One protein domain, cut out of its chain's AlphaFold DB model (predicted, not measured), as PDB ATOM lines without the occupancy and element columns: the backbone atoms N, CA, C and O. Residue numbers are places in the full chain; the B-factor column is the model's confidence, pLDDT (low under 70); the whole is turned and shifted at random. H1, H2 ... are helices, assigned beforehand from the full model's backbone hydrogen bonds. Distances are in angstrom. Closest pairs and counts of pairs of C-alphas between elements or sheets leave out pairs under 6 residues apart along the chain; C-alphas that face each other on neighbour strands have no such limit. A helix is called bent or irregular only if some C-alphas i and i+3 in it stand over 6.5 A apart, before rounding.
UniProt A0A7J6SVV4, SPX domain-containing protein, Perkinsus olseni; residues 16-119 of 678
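Overview. This is residues 16 to 119 of the 678 residues of the protein "SPX domain-containing protein" of Perkinsus olseni (UniProt A0A7J6SVV4). Two helical hairpins meet at a corner: H1 and H2 make a V, H4 and H5 fold back side by side as a closer pair, and the last residues of H4 pack on the first part of H1. Short H3 stands at the far end of H2, turned across it, and a long stretch with no named element, residues 66 to 86, leads from H3 to the start of H4. The printed part has 104 residues with five named helices, H1 to H5 in order along the chain, and no named strand: the class is all helix. It is compact, with a radius of gyration of the C-alphas of 13.1 A and spans of 39 by 34 by 21 A.

Along the chain. Begin at Cys 16 and go on to C-alpha 24 at (90.770, 8.186, 13.450); from there H1, residues 24 to 39, runs 22.5 A. H2, residues 43 to 55, runs 18.2 A from C-alpha 43 at (71.018, 8.669, 0.493). H3, residues 57 to 65, follows. After residues 66 to 86 you reach H4, residues 87 to 101, 20.8 A long. H5, residues 103 to 118, runs 22.9 A and ends with C-alpha 118 at (64.517, -17.440, 3.350); it is irregular, with C-alphas 104 and 107 at 7.4 A.

Arrangement. Look first at H1 and H2, a helical hairpin: residues 33 to 38 of H1 touch residues 43 to 46 of H2, with the C-alphas of Leu 34 and Ala 46 closest at 5.2 A. They run opposite ways at a shallow tilt of 34 degrees, only just short of steep. H3 is close to H2 but not clearly touching, about perpendicular at 80 degrees; the closest C-alphas are those of Ile 53 and Trp 60, 6.5 A apart. Further on, residues 100 to 101 of H4 touch residues 26 to 33 of H1, with the C-alphas of Val 29 and Trp 100 closest at 6.8 A, opposite ways at a steep tilt of 43 degrees. H4 and H5 are a helical hairpin and touch, opposite ways at a shallow tilt of 11 degrees; their closest C-alphas, of Ser 91 and Tyr 113, are 5.1 A apart. H5 is apart from H1, H2 and H3. In H1, H2, H3 and H4 every O i to N i+4 pair is within hydrogen-bond range; in H5, 10 of 12 are.

Size, cuts and confidence. The C-alphas of His 24 and Ala 119, the two farthest apart, are 39.2 A from each other. The printed part has no cut. The link from H3 to H4 is long, with 21 residues; the other three are tight. The mean pLDDT of the printed part is 72.8, and 28 residues are under 70, among them residues 65 to 75 and 78 to 85.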
ATOM      1  N   CYS A  16      78.556  13.841  12.871       59.94
ATOM      2  CA  CYS A  16      78.045  12.701  13.630       59.94
ATOM      3  C   CYS A  16      79.159  11.878  14.320       59.94
ATOM      4  O   CYS A  16      78.992  11.388  15.435       59.94
ATOM      5  N   THR A  17      80.363  11.803  13.739       63.19
ATOM      6  CA  THR A  17      81.504  11.058  14.310       63.19
ATOM      7  C   THR A  17      82.275  11.830  15.385       63.19
ATOM      8  O   THR A  17      83.160  11.264  16.040       63.19
ATOM      9  N   LYS A  18      81.967  13.119  15.612       66.56
ATOM     10  CA  LYS A  18      82.591  13.917  16.686       66.56
ATOM     11  C   LYS A  18      82.170  13.420  18.074       66.56
ATOM     12  O   LYS A  18      82.981  13.487  18.994       66.56
ATOM     13  N   ALA A  19      80.953  12.884  18.200       63.50
ATOM     14  CA  ALA A  19      80.392  12.377  19.453       63.50
ATOM     15  C   ALA A  19      80.845  10.947  19.814       63.50
ATOM     16  O   ALA A  19      80.769  10.562  20.979       63.50
ATOM     17  N   ILE A  20      81.356  10.171  18.846       70.62
ATOM     18  CA  ILE A  20      81.841   8.801  19.068       70.62
ATOM     19  C   ILE A  20      83.327   8.818  19.477       70.62
ATOM     20  O   ILE A  20      84.182   9.417  18.805       70.62
ATOM     21  N   ASN A  21      83.660   8.107  20.556       73.25
ATOM     22  CA  ASN A  21      85.031   7.959  21.052       73.25
ATOM     23  C   ASN A  21      85.757   6.764  20.401       73.25
ATOM     24  O   ASN A  21      86.038   5.760  21.052       73.25
ATOM     25  N   VAL A  22      86.038   6.871  19.100       69.44
ATOM     26  CA  VAL A  22      86.693   5.831  18.276       69.44
ATOM     27  C   VAL A  22      87.934   6.358  17.551       69.44
ATOM     28  O   VAL A  22      88.150   7.569  17.464       69.44
ATOM     29  N   SER A  23      88.775   5.447  17.049       72.62
ATOM     30  CA  SER A  23      90.034   5.789  16.368       72.62
ATOM     31  C   SER A  23      89.817   6.616  15.093       72.62
ATOM     32  O   SER A  23      88.761   6.548  14.466       72.62
ATOM     33  N   HIS A  24      90.830   7.386  14.682       71.00
ATOM     34  CA  HIS A  24      90.770   8.186  13.450       71.00
ATOM     35  C   HIS A  24      90.486   7.317  12.211       71.00
ATOM     36  O   HIS A  24      89.710   7.711  11.345       71.00
ATOM     37  N   ASP A  25      91.041   6.105  12.167       69.38
ATOM     38  CA  ASP A  25      90.821   5.157  11.072       69.38
ATOM     39  C   ASP A  25      89.364   4.682  11.020       69.38
ATOM     40  O   ASP A  25      88.757   4.667   9.952       69.38
ATOM     41  N   GLN A  26      88.749   4.391  12.172       70.69
ATOM     42  CA  GLN A  26      87.326   4.040  12.243       70.69
ATOM     43  C   GLN A  26      86.424   5.203  11.803       70.69
ATOM     44  O   GLN A  26      85.448   4.983  11.089       70.69
ATOM     45  N   LYS A  27      86.765   6.450  12.158       76.12
ATOM     46  CA  LYS A  27      86.024   7.633  11.683       76.12
ATOM     47  C   LYS A  27      86.126   7.800  10.165       76.12
ATOM     48  O   LYS A  27      85.124   8.102   9.522       76.12
ATOM     49  N   ASN A  28      87.299   7.534   9.585       75.06
ATOM     50  CA  ASN A  28      87.498   7.546   8.133       75.06
ATOM     51  C   ASN A  28      86.679   6.458   7.422       75.06
ATOM     52  O   ASN A  28      86.116   6.709   6.358       75.06
ATOM     53  N   VAL A  29      86.582   5.260   8.003       76.94
ATOM     54  CA  VAL A  29      85.761   4.161   7.465       76.94
ATOM     55  C   VAL A  29      84.278   4.541   7.432       76.94
ATOM     56  O   VAL A  29      83.624   4.337   6.409       76.94
ATOM     57  N   ILE A  30      83.762   5.156   8.502       78.88
ATOM     58  CA  ILE A  30      82.377   5.652   8.559       78.88
ATOM     59  C   ILE A  30      82.148   6.732   7.489       78.88
ATOM     60  O   ILE A  30      81.175   6.661   6.743       78.88
ATOM     61  N   ALA A  31      83.069   7.693   7.358       76.38
ATOM     62  CA  ALA A  31      82.982   8.752   6.350       76.38
ATOM     63  C   ALA A  31      82.948   8.196   4.913       76.38
ATOM     64  O   ALA A  31      82.154   8.647   4.085       76.38
ATOM     65  N   ARG A  32      83.777   7.183   4.626       77.81
ATOM     66  CA  ARG A  32      83.802   6.504   3.322       77.81
ATOM     67  C   ARG A  32      82.507   5.741   3.045       77.81
ATOM     68  O   ARG A  32      82.003   5.840   1.932       77.81
ATOM     69  N   LEU A  33      81.944   5.041   4.034       80.06
ATOM     70  CA  LEU A  33      80.657   4.350   3.880       80.06
ATOM     71  C   LEU A  33      79.532   5.336   3.537       80.06
ATOM     72  O   LEU A  33      78.777   5.101   2.597       80.06
ATOM     73  N   LEU A  34      79.439   6.448   4.270       77.69
ATOM     74  CA  LEU A  34      78.408   7.466   4.056       77.69
ATOM     75  C   LEU A  34      78.542   8.134   2.681       77.69
ATOM     76  O   LEU A  34      77.556   8.272   1.956       77.69
ATOM     77  N   SER A  35      79.769   8.474   2.281       75.81
ATOM     78  CA  SER A  35      80.054   9.034   0.956       75.81
ATOM     79  C   SER A  35      79.724   8.047  -0.171       75.81
ATOM     80  O   SER A  35      79.066   8.422  -1.142       75.81
ATOM     81  N   ALA A  36      80.105   6.775  -0.020       76.38
ATOM     82  CA  ALA A  36      79.804   5.728  -0.991       76.38
ATOM     83  C   ALA A  36      78.295   5.467  -1.111       76.38
ATOM     84  O   ALA A  36      77.780   5.339  -2.222       76.38
ATOM     85  N   ALA A  37      77.569   5.444   0.009       75.00
ATOM     86  CA  ALA A  37      76.117   5.290   0.024       75.00
ATOM     87  C   ALA A  37      75.410   6.463  -0.670       75.00
ATOM     88  O   ALA A  37      74.506   6.247  -1.480       75.00
ATOM     89  N   ALA A  38      75.854   7.700  -0.422       71.88
ATOM     90  CA  ALA A  38      75.326   8.884  -1.094       71.88
ATOM     91  C   ALA A  38      75.585   8.853  -2.611       71.88
ATOM     92  O   ALA A  38      74.677   9.142  -3.394       71.88
ATOM     93  N   PHE A  39      76.787   8.448  -3.034       71.06
ATOM     94  CA  PHE A  39      77.145   8.325  -4.451       71.06
ATOM     95  C   PHE A  39      76.357   7.220  -5.171       71.06
ATOM     96  O   PHE A  39      75.935   7.398  -6.311       71.06
ATOM     97  N   ALA A  40      76.096   6.099  -4.494       70.38
ATOM     98  CA  ALA A  40      75.327   4.974  -5.029       70.38
ATOM     99  C   ALA A  40      73.801   5.214  -5.066       70.38
ATOM    100  O   ALA A  40      73.050   4.319  -5.452       70.38
ATOM    101  N   GLY A  41      73.322   6.397  -4.660       72.62
ATOM    102  CA  GLY A  41      71.894   6.729  -4.621       72.62
ATOM    103  C   GLY A  41      71.144   6.191  -3.395       72.62
ATOM    104  O   GLY A  41      69.923   6.313  -3.335       72.62
ATOM    105  N   ALA A  42      71.850   5.649  -2.398       75.94
ATOM    106  CA  ALA A  42      71.309   5.178  -1.120       75.94
ATOM    107  C   ALA A  42      71.374   6.281  -0.040       75.94
ATOM    108  O   ALA A  42      71.819   6.064   1.089       75.94
ATOM    109  N   SER A  43      70.942   7.495  -0.389       74.12
ATOM    110  CA  SER A  43      71.018   8.669   0.493       74.12
ATOM    111  C   SER A  43      70.125   8.558   1.733       74.12
ATOM    112  O   SER A  43      70.475   9.100   2.778       74.12
ATOM    113  N   SER A  44      69.014   7.819   1.656       75.81
ATOM    114  CA  SER A  44      68.149   7.529   2.808       75.81
ATOM    115  C   SER A  44      68.848   6.664   3.857       75.81
ATOM    116  O   SER A  44      68.733   6.940   5.046       75.81
ATOM    117  N   PHE A  45      69.616   5.660   3.421       79.62
ATOM    118  CA  PHE A  45      70.423   4.816   4.303       79.62
ATOM    119  C   PHE A  45      71.544   5.626   4.961       79.62
ATOM    120  O   PHE A  45      71.711   5.560   6.176       79.62
ATOM    121  N   ALA A  46      72.258   6.450   4.182       77.50
ATOM    122  CA  ALA A  46      73.299   7.329   4.717       77.50
ATOM    123  C   ALA A  46      72.745   8.278   5.795       77.50
ATOM    124  O   ALA A  46      73.285   8.337   6.897       77.50
ATOM    125  N   ALA A  47      71.617   8.941   5.519       78.00
ATOM    126  CA  ALA A  47      70.968   9.842   6.472       78.00
ATOM    127  C   ALA A  47      70.441   9.111   7.722       78.00
ATOM    128  O   ALA A  47      70.525   9.636   8.833       78.00
ATOM    129  N   SER A  48      69.909   7.894   7.565       78.25
ATOM    130  CA  SER A  48      69.457   7.069   8.693       78.25
ATOM    131  C   SER A  48      70.628   6.660   9.587       78.25
ATOM    132  O   SER A  48      70.538   6.753  10.809       78.25
ATOM    133  N   LEU A  49      71.752   6.260   8.990       81.31
ATOM    134  CA  LEU A  49      72.955   5.884   9.724       81.31
ATOM    135  C   LEU A  49      73.563   7.079  10.470       81.31
ATOM    136  O   LEU A  49      73.923   6.942  11.638       81.31
ATOM    137  N   GLU A  50      73.630   8.252   9.833       80.69
ATOM    138  CA  GLU A  50      74.061   9.497  10.485       80.69
ATOM    139  C   GLU A  50      73.175   9.834  11.690       80.69
ATOM    140  O   GLU A  50      73.693  10.064  12.783       80.69
ATOM    141  N   SER A  51      71.850   9.772  11.526       80.81
ATOM    142  CA  SER A  51      70.906  10.041  12.615       80.81
ATOM    143  C   SER A  51      71.011   9.021  13.753       80.81
ATOM    144  O   SER A  51      70.965   9.401  14.921       80.81
ATOM    145  N   SER A  52      71.194   7.734  13.445       82.00
ATOM    146  CA  SER A  52      71.388   6.692  14.461       82.00
ATOM    147  C   SER A  52      72.655   6.930  15.287       82.00
ATOM    148  O   SER A  52      72.633   6.819  16.513       82.00
ATOM    149  N   ILE A  53      73.748   7.319  14.625       80.56
ATOM    150  CA  ILE A  53      75.017   7.648  15.279       80.56
ATOM    151  C   ILE A  53      74.882   8.870  16.198       80.56
ATOM    152  O   ILE A  53      75.443   8.877  17.293       80.56
ATOM    153  N   GLU A  54      74.145   9.896  15.769       80.69
ATOM    154  CA  GLU A  54      73.902  11.101  16.571       80.69
ATOM    155  C   GLU A  54      72.995  10.839  17.778       80.69
ATOM    156  O   GLU A  54      73.222  11.409  18.847       80.69
ATOM    157  N   ASN A  55      71.993   9.968  17.620       81.44
ATOM    158  CA  ASN A  55      71.019   9.649  18.662       81.44
ATOM    159  C   ASN A  55      71.582   8.716  19.747       81.44
ATOM    160  O   ASN A  55      71.274   8.918  20.922       81.44
ATOM    161  N   ASP A  56      72.422   7.736  19.385       80.31
ATOM    162  CA  ASP A  56      73.063   6.818  20.342       80.31
ATOM    163  C   ASP A  56      74.597   6.689  20.171       80.31
ATOM    164  O   ASP A  56      75.128   5.621  19.839       80.31
ATOM    165  N   PRO A  57      75.380   7.746  20.461       79.31
ATOM    166  CA  PRO A  57      76.838   7.682  20.352       79.31
ATOM    167  C   PRO A  57      77.478   6.646  21.288       79.31
ATOM    168  O   PRO A  57      78.575   6.150  21.011       79.31
ATOM    169  N   GLN A  58      76.830   6.330  22.417       79.00
ATOM    170  CA  GLN A  58      77.350   5.391  23.413       79.00
ATOM    171  C   GLN A  58      77.200   3.943  22.944       79.00
ATOM    172  O   GLN A  58      78.181   3.199  23.020       79.00
ATOM    173  N   GLY A  59      76.040   3.564  22.402       78.56
ATOM    174  CA  GLY A  59      75.820   2.243  21.811       78.56
ATOM    175  C   GLY A  59      76.720   1.996  20.605       78.56
ATOM    176  O   GLY A  59      77.349   0.943  20.516       78.56
ATOM    177  N   TRP A  60      76.905   2.994  19.735       81.38
ATOM    178  CA  TRP A  60      77.850   2.891  18.616       81.38
ATOM    179  C   TRP A  60      79.309   2.817  19.071       81.38
ATOM    180  O   TRP A  60      80.088   2.042  18.515       81.38
ATOM    181  N   THR A  61      79.697   3.560  20.114       80.00
ATOM    182  CA  THR A  61      81.035   3.412  20.707       80.00
ATOM    183  C   THR A  61      81.214   2.000  21.267       80.00
ATOM    184  O   THR A  61      82.247   1.381  21.015       80.00
ATOM    185  N   ALA A  62      80.218   1.455  21.974       76.75
ATOM    186  CA  ALA A  62      80.259   0.091  22.497       76.75
ATOM    187  C   ALA A  62      80.366  -0.950  21.371       76.75
ATOM    188  O   ALA A  62      81.264  -1.784  21.413       76.75
ATOM    189  N   PHE A  63      79.554  -0.843  20.318       78.62
ATOM    190  CA  PHE A  63      79.607  -1.734  19.155       78.62
ATOM    191  C   PHE A  63      80.968  -1.689  18.438       78.62
ATOM    192  O   PHE A  63      81.501  -2.719  18.038       78.62
ATOM    193  N   LEU A  64      81.581  -0.510  18.302       75.00
ATOM    194  CA  LEU A  64      82.870  -0.346  17.614       75.00
ATOM    195  C   LEU A  64      84.096  -0.680  18.480       75.00
ATOM    196  O   LEU A  64      85.178  -0.896  17.932       75.00
ATOM    197  N   SER A  65      83.958  -0.682  19.808       68.88
ATOM    198  CA  SER A  65      85.066  -0.943  20.745       68.88
ATOM    199  C   SER A  65      84.968  -2.282  21.481       68.88
ATOM    200  O   SER A  65      85.968  -2.721  22.046       68.88
ATOM    201  N   SER A  66      83.809  -2.947  21.460       63.81
ATOM    202  CA  SER A  66      83.601  -4.246  22.102       63.81
ATOM    203  C   SER A  66      84.434  -5.338  21.437       63.81
ATOM    204  O   SER A  66      84.262  -5.643  20.257       63.81
ATOM    205  N   THR A  67      85.291  -5.981  22.225       53.28
ATOM    206  CA  THR A  67      85.993  -7.227  21.884       53.28
ATOM    207  C   THR A  67      85.324  -8.465  22.499       53.28
ATOM    208  O   THR A  67      85.828  -9.574  22.340       53.28
ATOM    209  N   ALA A  68      84.222  -8.296  23.239       44.25
ATOM    210  CA  ALA A  68      83.598  -9.352  24.033       44.25
ATOM    211  C   ALA A  68      82.427 -10.017  23.290       44.25
ATOM    212  O   ALA A  68      81.610  -9.339  22.677       44.25
ATOM    213  N   ALA A  69      82.296 -11.344  23.393       41.75
ATOM    214  CA  ALA A  69      81.210 -12.142  22.804       41.75
ATOM    215  C   ALA A  69      79.873 -12.075  23.571       41.75
ATOM    216  O   ALA A  69      79.068 -12.994  23.473       41.75
ATOM    217  N   ALA A  70      79.620 -11.024  24.354       41.78
ATOM    218  CA  ALA A  70      78.295 -10.843  24.935       41.78
ATOM    219  C   ALA A  70      77.332 -10.411  23.817       41.78
ATOM    220  O   ALA A  70      77.486  -9.328  23.248       41.78
ATOM    221  N   ASP A  71      76.346 -11.257  23.499       47.44
ATOM    222  CA  ASP A  71      75.381 -11.073  22.400       47.44
ATOM    223  C   ASP A  71      74.654  -9.717  22.424       47.44
ATOM    224  O   ASP A  71      74.244  -9.207  21.382       47.44
ATOM    225  N   THR A  72      74.541  -9.095  23.600       44.28
ATOM    226  CA  THR A  72      73.919  -7.780  23.807       44.28
ATOM    227  C   THR A  72      74.833  -6.588  23.497       44.28
ATOM    228  O   THR A  72      74.328  -5.490  23.293       44.28
ATOM    229  N   MET A  73      76.157  -6.771  23.440       45.59
ATOM    230  CA  MET A  73      77.142  -5.715  23.124       45.59
ATOM    231  C   MET A  73      77.657  -5.766  21.677       45.59
ATOM    232  O   MET A  73      78.349  -4.846  21.243       45.59
ATOM    233  N   ASN A  74      77.303  -6.814  20.926       55.53
ATOM    234  CA  ASN A  74      77.677  -6.999  19.517       55.53
ATOM    235  C   ASN A  74      76.523  -6.734  18.542       55.53
ATOM    236  O   ASN A  74      76.680  -6.922  17.337       55.53
ATOM    237  N   SER A  75      75.360  -6.307  19.038       67.50
ATOM    238  CA  SER A  75      74.249  -5.880  18.196       67.50
ATOM    239  C   SER A  75      74.404  -4.414  17.796       67.50
ATOM    240  O   SER A  75      74.515  -3.550  18.662       67.50
ATOM    241  N   ILE A  76      74.355  -4.140  16.491       74.75
ATOM    242  CA  ILE A  76      74.145  -2.800  15.934       74.75
ATOM    243  C   ILE A  76      72.971  -2.132  16.677       74.75
ATOM    244  O   ILE A  76      71.896  -2.745  16.753       74.75
ATOM    245  N   PRO A  77      73.156  -0.922  17.238       74.31
ATOM    246  CA  PRO A  77      72.077  -0.167  17.868       74.31
ATOM    247  C   PRO A  77      70.912  -0.008  16.886       74.31
ATOM    248  O   PRO A  77      71.091   0.565  15.816       74.31
ATOM    249  N   GLN A  78      69.741  -0.567  17.213       63.69
ATOM    250  CA  GLN A  78      68.593  -0.617  16.292       63.69
ATOM    251  C   GLN A  78      67.800   0.695  16.222       63.69
ATOM    252  O   GLN A  78      66.992   0.880  15.310       63.69
ATOM    253  N   ASP A  79      68.033   1.621  17.154       50.84
ATOM    254  CA  ASP A  79      67.347   2.906  17.165       50.84
ATOM    255  C   ASP A  79      67.882   3.802  16.033       50.84
ATOM    256  O   ASP A  79      68.991   4.346  16.068       50.84
ATOM    257  N   GLY A  80      67.066   3.942  14.984       51.50
ATOM    258  CA  GLY A  80      67.235   4.942  13.926       51.50
ATOM    259  C   GLY A  80      68.060   4.531  12.704       51.50
ATOM    260  O   GLY A  80      68.195   5.345  11.797       51.50
ATOM    261  N   CYS A  81      68.592   3.309  12.625       51.94
ATOM    262  CA  CYS A  81      69.373   2.839  11.466       51.94
ATOM    263  C   CYS A  81      68.518   2.264  10.320       51.94
ATOM    264  O   CYS A  81      69.034   2.091   9.219       51.94
ATOM    265  N   HIS A  82      67.215   2.053  10.549       60.06
ATOM    266  CA  HIS A  82      66.272   1.535   9.555       60.06
ATOM    267  C   HIS A  82      65.005   2.405   9.507       60.06
ATOM    268  O   HIS A  82      64.210   2.415  10.444       60.06
ATOM    269  N   GLN A  83      64.791   3.137   8.409       56.06
ATOM    270  CA  GLN A  83      63.531   3.864   8.159       56.06
ATOM    271  C   GLN A  83      62.454   2.988   7.492       56.06
ATOM    272  O   GLN A  83      61.311   3.419   7.348       56.06
ATOM    273  N   SER A  84      62.811   1.774   7.061       59.84
ATOM    274  CA  SER A  84      61.922   0.852   6.347       59.84
ATOM    275  C   SER A  84      61.298  -0.182   7.289       59.84
ATOM    276  O   SER A  84      61.993  -0.768   8.114       59.84
ATOM    277  N   GLU A  85      60.001  -0.466   7.124       65.50
ATOM    278  CA  GLU A  85      59.307  -1.583   7.796       65.50
ATOM    279  C   GLU A  85      59.727  -2.965   7.242       65.50
ATOM    280  O   GLU A  85      59.364  -4.005   7.799       65.50
ATOM    281  N   ASP A  86      60.494  -2.991   6.145       80.44
ATOM    282  CA  ASP A  86      60.978  -4.217   5.518       80.44
ATOM    283  C   ASP A  86      62.147  -4.837   6.301       80.44
ATOM    284  O   ASP A  86      63.275  -4.337   6.314       80.44
ATOM    285  N   ARG A  87      61.872  -5.989   6.918       79.06
ATOM    286  CA  ARG A  87      62.843  -6.763   7.702       79.06
ATOM    287  C   ARG A  87      64.000  -7.308   6.861       79.06
ATOM    288  O   ARG A  87      65.100  -7.471   7.392       79.06
ATOM    289  N   VAL A  88      63.782  -7.592   5.575       82.56
ATOM    290  CA  VAL A  88      64.835  -8.082   4.668       82.56
ATOM    291  C   VAL A  88      65.804  -6.948   4.350       82.56
ATOM    292  O   VAL A  88      67.019  -7.124   4.431       82.56
ATOM    293  N   LEU A  89      65.278  -5.758   4.061       82.19
ATOM    294  CA  LEU A  89      66.110  -4.585   3.817       82.19
ATOM    295  C   LEU A  89      66.907  -4.195   5.069       82.19
ATOM    296  O   LEU A  89      68.116  -4.003   4.984       82.19
ATOM    297  N   ALA A  90      66.263  -4.183   6.240       80.56
ATOM    298  CA  ALA A  90      66.933  -3.879   7.503       80.56
ATOM    299  C   ALA A  90      68.066  -4.875   7.823       80.56
ATOM    300  O   ALA A  90      69.149  -4.500   8.273       80.56
ATOM    301  N   SER A  91      67.860  -6.169   7.565       81.44
ATOM    302  CA  SER A  91      68.911  -7.173   7.771       81.44
ATOM    303  C   SER A  91      70.058  -7.046   6.757       81.44
ATOM    304  O   SER A  91      71.214  -7.197   7.150       81.44
ATOM    305  N   LEU A  92      69.784  -6.671   5.502       83.88
ATOM    306  CA  LEU A  92      70.823  -6.369   4.508       83.88
ATOM    307  C   LEU A  92      71.653  -5.134   4.890       83.88
ATOM    308  O   LEU A  92      72.879  -5.149   4.788       83.88
ATOM    309  N   GLU A  93      71.002  -4.076   5.366       84.00
ATOM    310  CA  GLU A  93      71.667  -2.865   5.859       84.00
ATOM    311  C   GLU A  93      72.623  -3.189   7.019       84.00
ATOM    312  O   GLU A  93      73.762  -2.719   7.037       84.00
ATOM    313  N   ASN A  94      72.227  -4.087   7.925       84.00
ATOM    314  CA  ASN A  94      73.090  -4.573   9.006       84.00
ATOM    315  C   ASN A  94      74.314  -5.368   8.505       84.00
ATOM    316  O   ASN A  94      75.409  -5.248   9.065       84.00
ATOM    317  N   VAL A  95      74.176  -6.137   7.420       82.50
ATOM    318  CA  VAL A  95      75.314  -6.799   6.751       82.50
ATOM    319  C   VAL A  95      76.276  -5.765   6.156       82.50
ATOM    320  O   VAL A  95      77.492  -5.911   6.266       82.50
ATOM    321  N   ILE A  96      75.758  -4.691   5.555       83.56
ATOM    322  CA  ILE A  96      76.587  -3.617   4.988       83.56
ATOM    323  C   ILE A  96      77.344  -2.882   6.101       83.56
ATOM    324  O   ILE A  96      78.558  -2.694   5.994       83.56
ATOM    325  N   ILE A  97      76.658  -2.516   7.187       83.31
ATOM    326  CA  ILE A  97      77.262  -1.841   8.343       83.31
ATOM    327  C   ILE A  97      78.362  -2.713   8.957       83.31
ATOM    328  O   ILE A  97      79.484  -2.236   9.141       83.31
ATOM    329  N   SER A  98      78.080  -3.992   9.231       80.88
ATOM    330  CA  SER A  98      79.083  -4.914   9.782       80.88
ATOM    331  C   SER A  98      80.270  -5.088   8.832       80.88
ATOM    332  O   SER A  98      81.406  -4.958   9.272       80.88
ATOM    333  N   ARG A  99      80.059  -5.236   7.519       80.38
ATOM    334  CA  ARG A  99      81.158  -5.376   6.545       80.38
ATOM    335  C   ARG A  99      82.148  -4.217   6.567       80.38
ATOM    336  O   ARG A  99      83.342  -4.445   6.389       80.38
ATOM    337  N   TRP A 100      81.664  -2.995   6.760       78.00
ATOM    338  CA  TRP A 100      82.520  -1.812   6.795       78.00
ATOM    339  C   TRP A 100      83.114  -1.567   8.181       78.00
ATOM    340  O   TRP A 100      84.296  -1.261   8.284       78.00
ATOM    341  N   MET A 101      82.321  -1.701   9.244       76.38
ATOM    342  CA  MET A 101      82.708  -1.247  10.583       76.38
ATOM    343  C   MET A 101      83.231  -2.356  11.510       76.38
ATOM    344  O   MET A 101      84.062  -2.081  12.376       76.38
ATOM    345  N   ARG A 102      82.746  -3.592  11.343       71.75
ATOM    346  CA  ARG A 102      83.042  -4.782  12.163       71.75
ATOM    347  C   ARG A 102      83.059  -6.043  11.279       71.75
ATOM    348  O   ARG A 102      82.136  -6.862  11.359       71.75
ATOM    349  N   PRO A 103      84.064  -6.190  10.389       69.69
ATOM    350  CA  PRO A 103      84.120  -7.296   9.429       69.69
ATOM    351  C   PRO A 103      84.141  -8.673  10.109       69.69
ATOM    352  O   PRO A 103      83.721  -9.662   9.518       69.69
ATOM    353  N   ASP A 104      84.577  -8.723  11.367       64.00
ATOM    354  CA  ASP A 104      84.576  -9.900  12.231       64.00
ATOM    355  C   ASP A 104      83.171 -10.422  12.580       64.00
ATOM    356  O   ASP A 104      83.028 -11.601  12.887       64.00
ATOM    357  N   LEU A 105      82.129  -9.585  12.506       69.62
ATOM    358  CA  LEU A 105      80.742  -9.972  12.809       69.62
ATOM    359  C   LEU A 105      79.911 -10.300  11.556       69.62
ATOM    360  O   LEU A 105      78.750 -10.693  11.675       69.62
ATOM    361  N   VAL A 106      80.475 -10.137  10.354       76.44
ATOM    362  CA  VAL A 106      79.740 -10.236   9.078       76.44
ATOM    363  C   VAL A 106      79.079 -11.592   8.887       76.44
ATOM    364  O   VAL A 106      77.948 -11.641   8.419       76.44
ATOM    365  N   GLU A 107      79.756 -12.680   9.258       71.38
ATOM    366  CA  GLU A 107      79.232 -14.042   9.115       71.38
ATOM    367  C   GLU A 107      77.919 -14.217   9.893       71.38
ATOM    368  O   GLU A 107      76.898 -14.569   9.306       71.38
ATOM    369  N   GLY A 108      77.888 -13.819  11.170       73.31
ATOM    370  CA  GLY A 108      76.670 -13.884  11.985       73.31
ATOM    371  C   GLY A 108      75.549 -12.962  11.487       73.31
ATOM    372  O   GLY A 108      74.368 -13.291  11.599       73.31
ATOM    373  N   TYR A 109      75.883 -11.807  10.900       78.19
ATOM    374  CA  TYR A 109      74.885 -10.935  10.271       78.19
ATOM    375  C   TYR A 109      74.350 -11.496   8.947       78.19
ATOM    376  O   TYR A 109      73.167 -11.321   8.657       78.19
ATOM    377  N   LEU A 110      75.182 -12.192   8.169       80.94
ATOM    378  CA  LEU A 110      74.774 -12.886   6.947       80.94
ATOM    379  C   LEU A 110      73.849 -14.066   7.245       80.94
ATOM    380  O   LEU A 110      72.853 -14.229   6.543       80.94
ATOM    381  N   GLU A 111      74.128 -14.845   8.292       77.56
ATOM    382  CA  GLU A 111      73.241 -15.926   8.747       77.56
ATOM    383  C   GLU A 111      71.858 -15.382   9.118       77.56
ATOM    384  O   GLU A 111      70.846 -15.849   8.600       77.56
ATOM    385  N   ARG A 112      71.808 -14.314   9.927       79.19
ATOM    386  CA  ARG A 112      70.546 -13.641  10.283       79.19
ATOM    387  C   ARG A 112      69.821 -13.081   9.058       79.19
ATOM    388  O   ARG A 112      68.597 -13.157   8.984       79.19
ATOM    389  N   TYR A 113      70.551 -12.507   8.102       82.94
ATOM    390  CA  TYR A 113      69.973 -12.029   6.845       82.94
ATOM    391  C   TYR A 113      69.360 -13.175   6.030       82.94
ATOM    392  O   TYR A 113      68.236 -13.046   5.537       82.94
ATOM    393  N   ALA A 114      70.054 -14.308   5.925       84.00
ATOM    394  CA  ALA A 114      69.548 -15.497   5.254       84.00
ATOM    395  C   ALA A 114      68.309 -16.067   5.962       84.00
ATOM    396  O   ALA A 114      67.328 -16.371   5.286       84.00
ATOM    397  N   ASP A 115      68.302 -16.115   7.297       80.94
ATOM    398  CA  ASP A 115      67.155 -16.555   8.104       80.94
ATOM    399  C   ASP A 115      65.906 -15.712   7.830       80.94
ATOM    400  O   ASP A 115      64.823 -16.250   7.600       80.94
ATOM    401  N   VAL A 116      66.060 -14.384   7.797       81.75
ATOM    402  CA  VAL A 116      64.957 -13.450   7.522       81.75
ATOM    403  C   VAL A 116      64.493 -13.534   6.064       81.75
ATOM    404  O   VAL A 116      63.292 -13.504   5.805       81.75
ATOM    405  N   THR A 117      65.424 -13.655   5.114       84.62
ATOM    406  CA  THR A 117      65.124 -13.670   3.671       84.62
ATOM    407  C   THR A 117      64.468 -14.974   3.229       84.62
ATOM    408  O   THR A 117      63.530 -14.964   2.435       84.62
ATOM    409  N   LEU A 118      64.970 -16.104   3.727       83.75
ATOM    410  CA  LEU A 118      64.517 -17.440   3.350       83.75
ATOM    411  C   LEU A 118      63.434 -17.986   4.296       83.75
ATOM    412  O   LEU A 118      62.863 -19.033   3.994       83.75
ATOM    413  N   ALA A 119      63.140 -17.285   5.400       80.62
ATOM    414  CA  ALA A 119      62.179 -17.684   6.432       80.62
ATOM    415  C   ALA A 119      62.411 -19.126   6.927       80.62
ATOM    416  O   ALA A 119      61.487 -19.939   6.973       80.62
TER     417      ALA A 119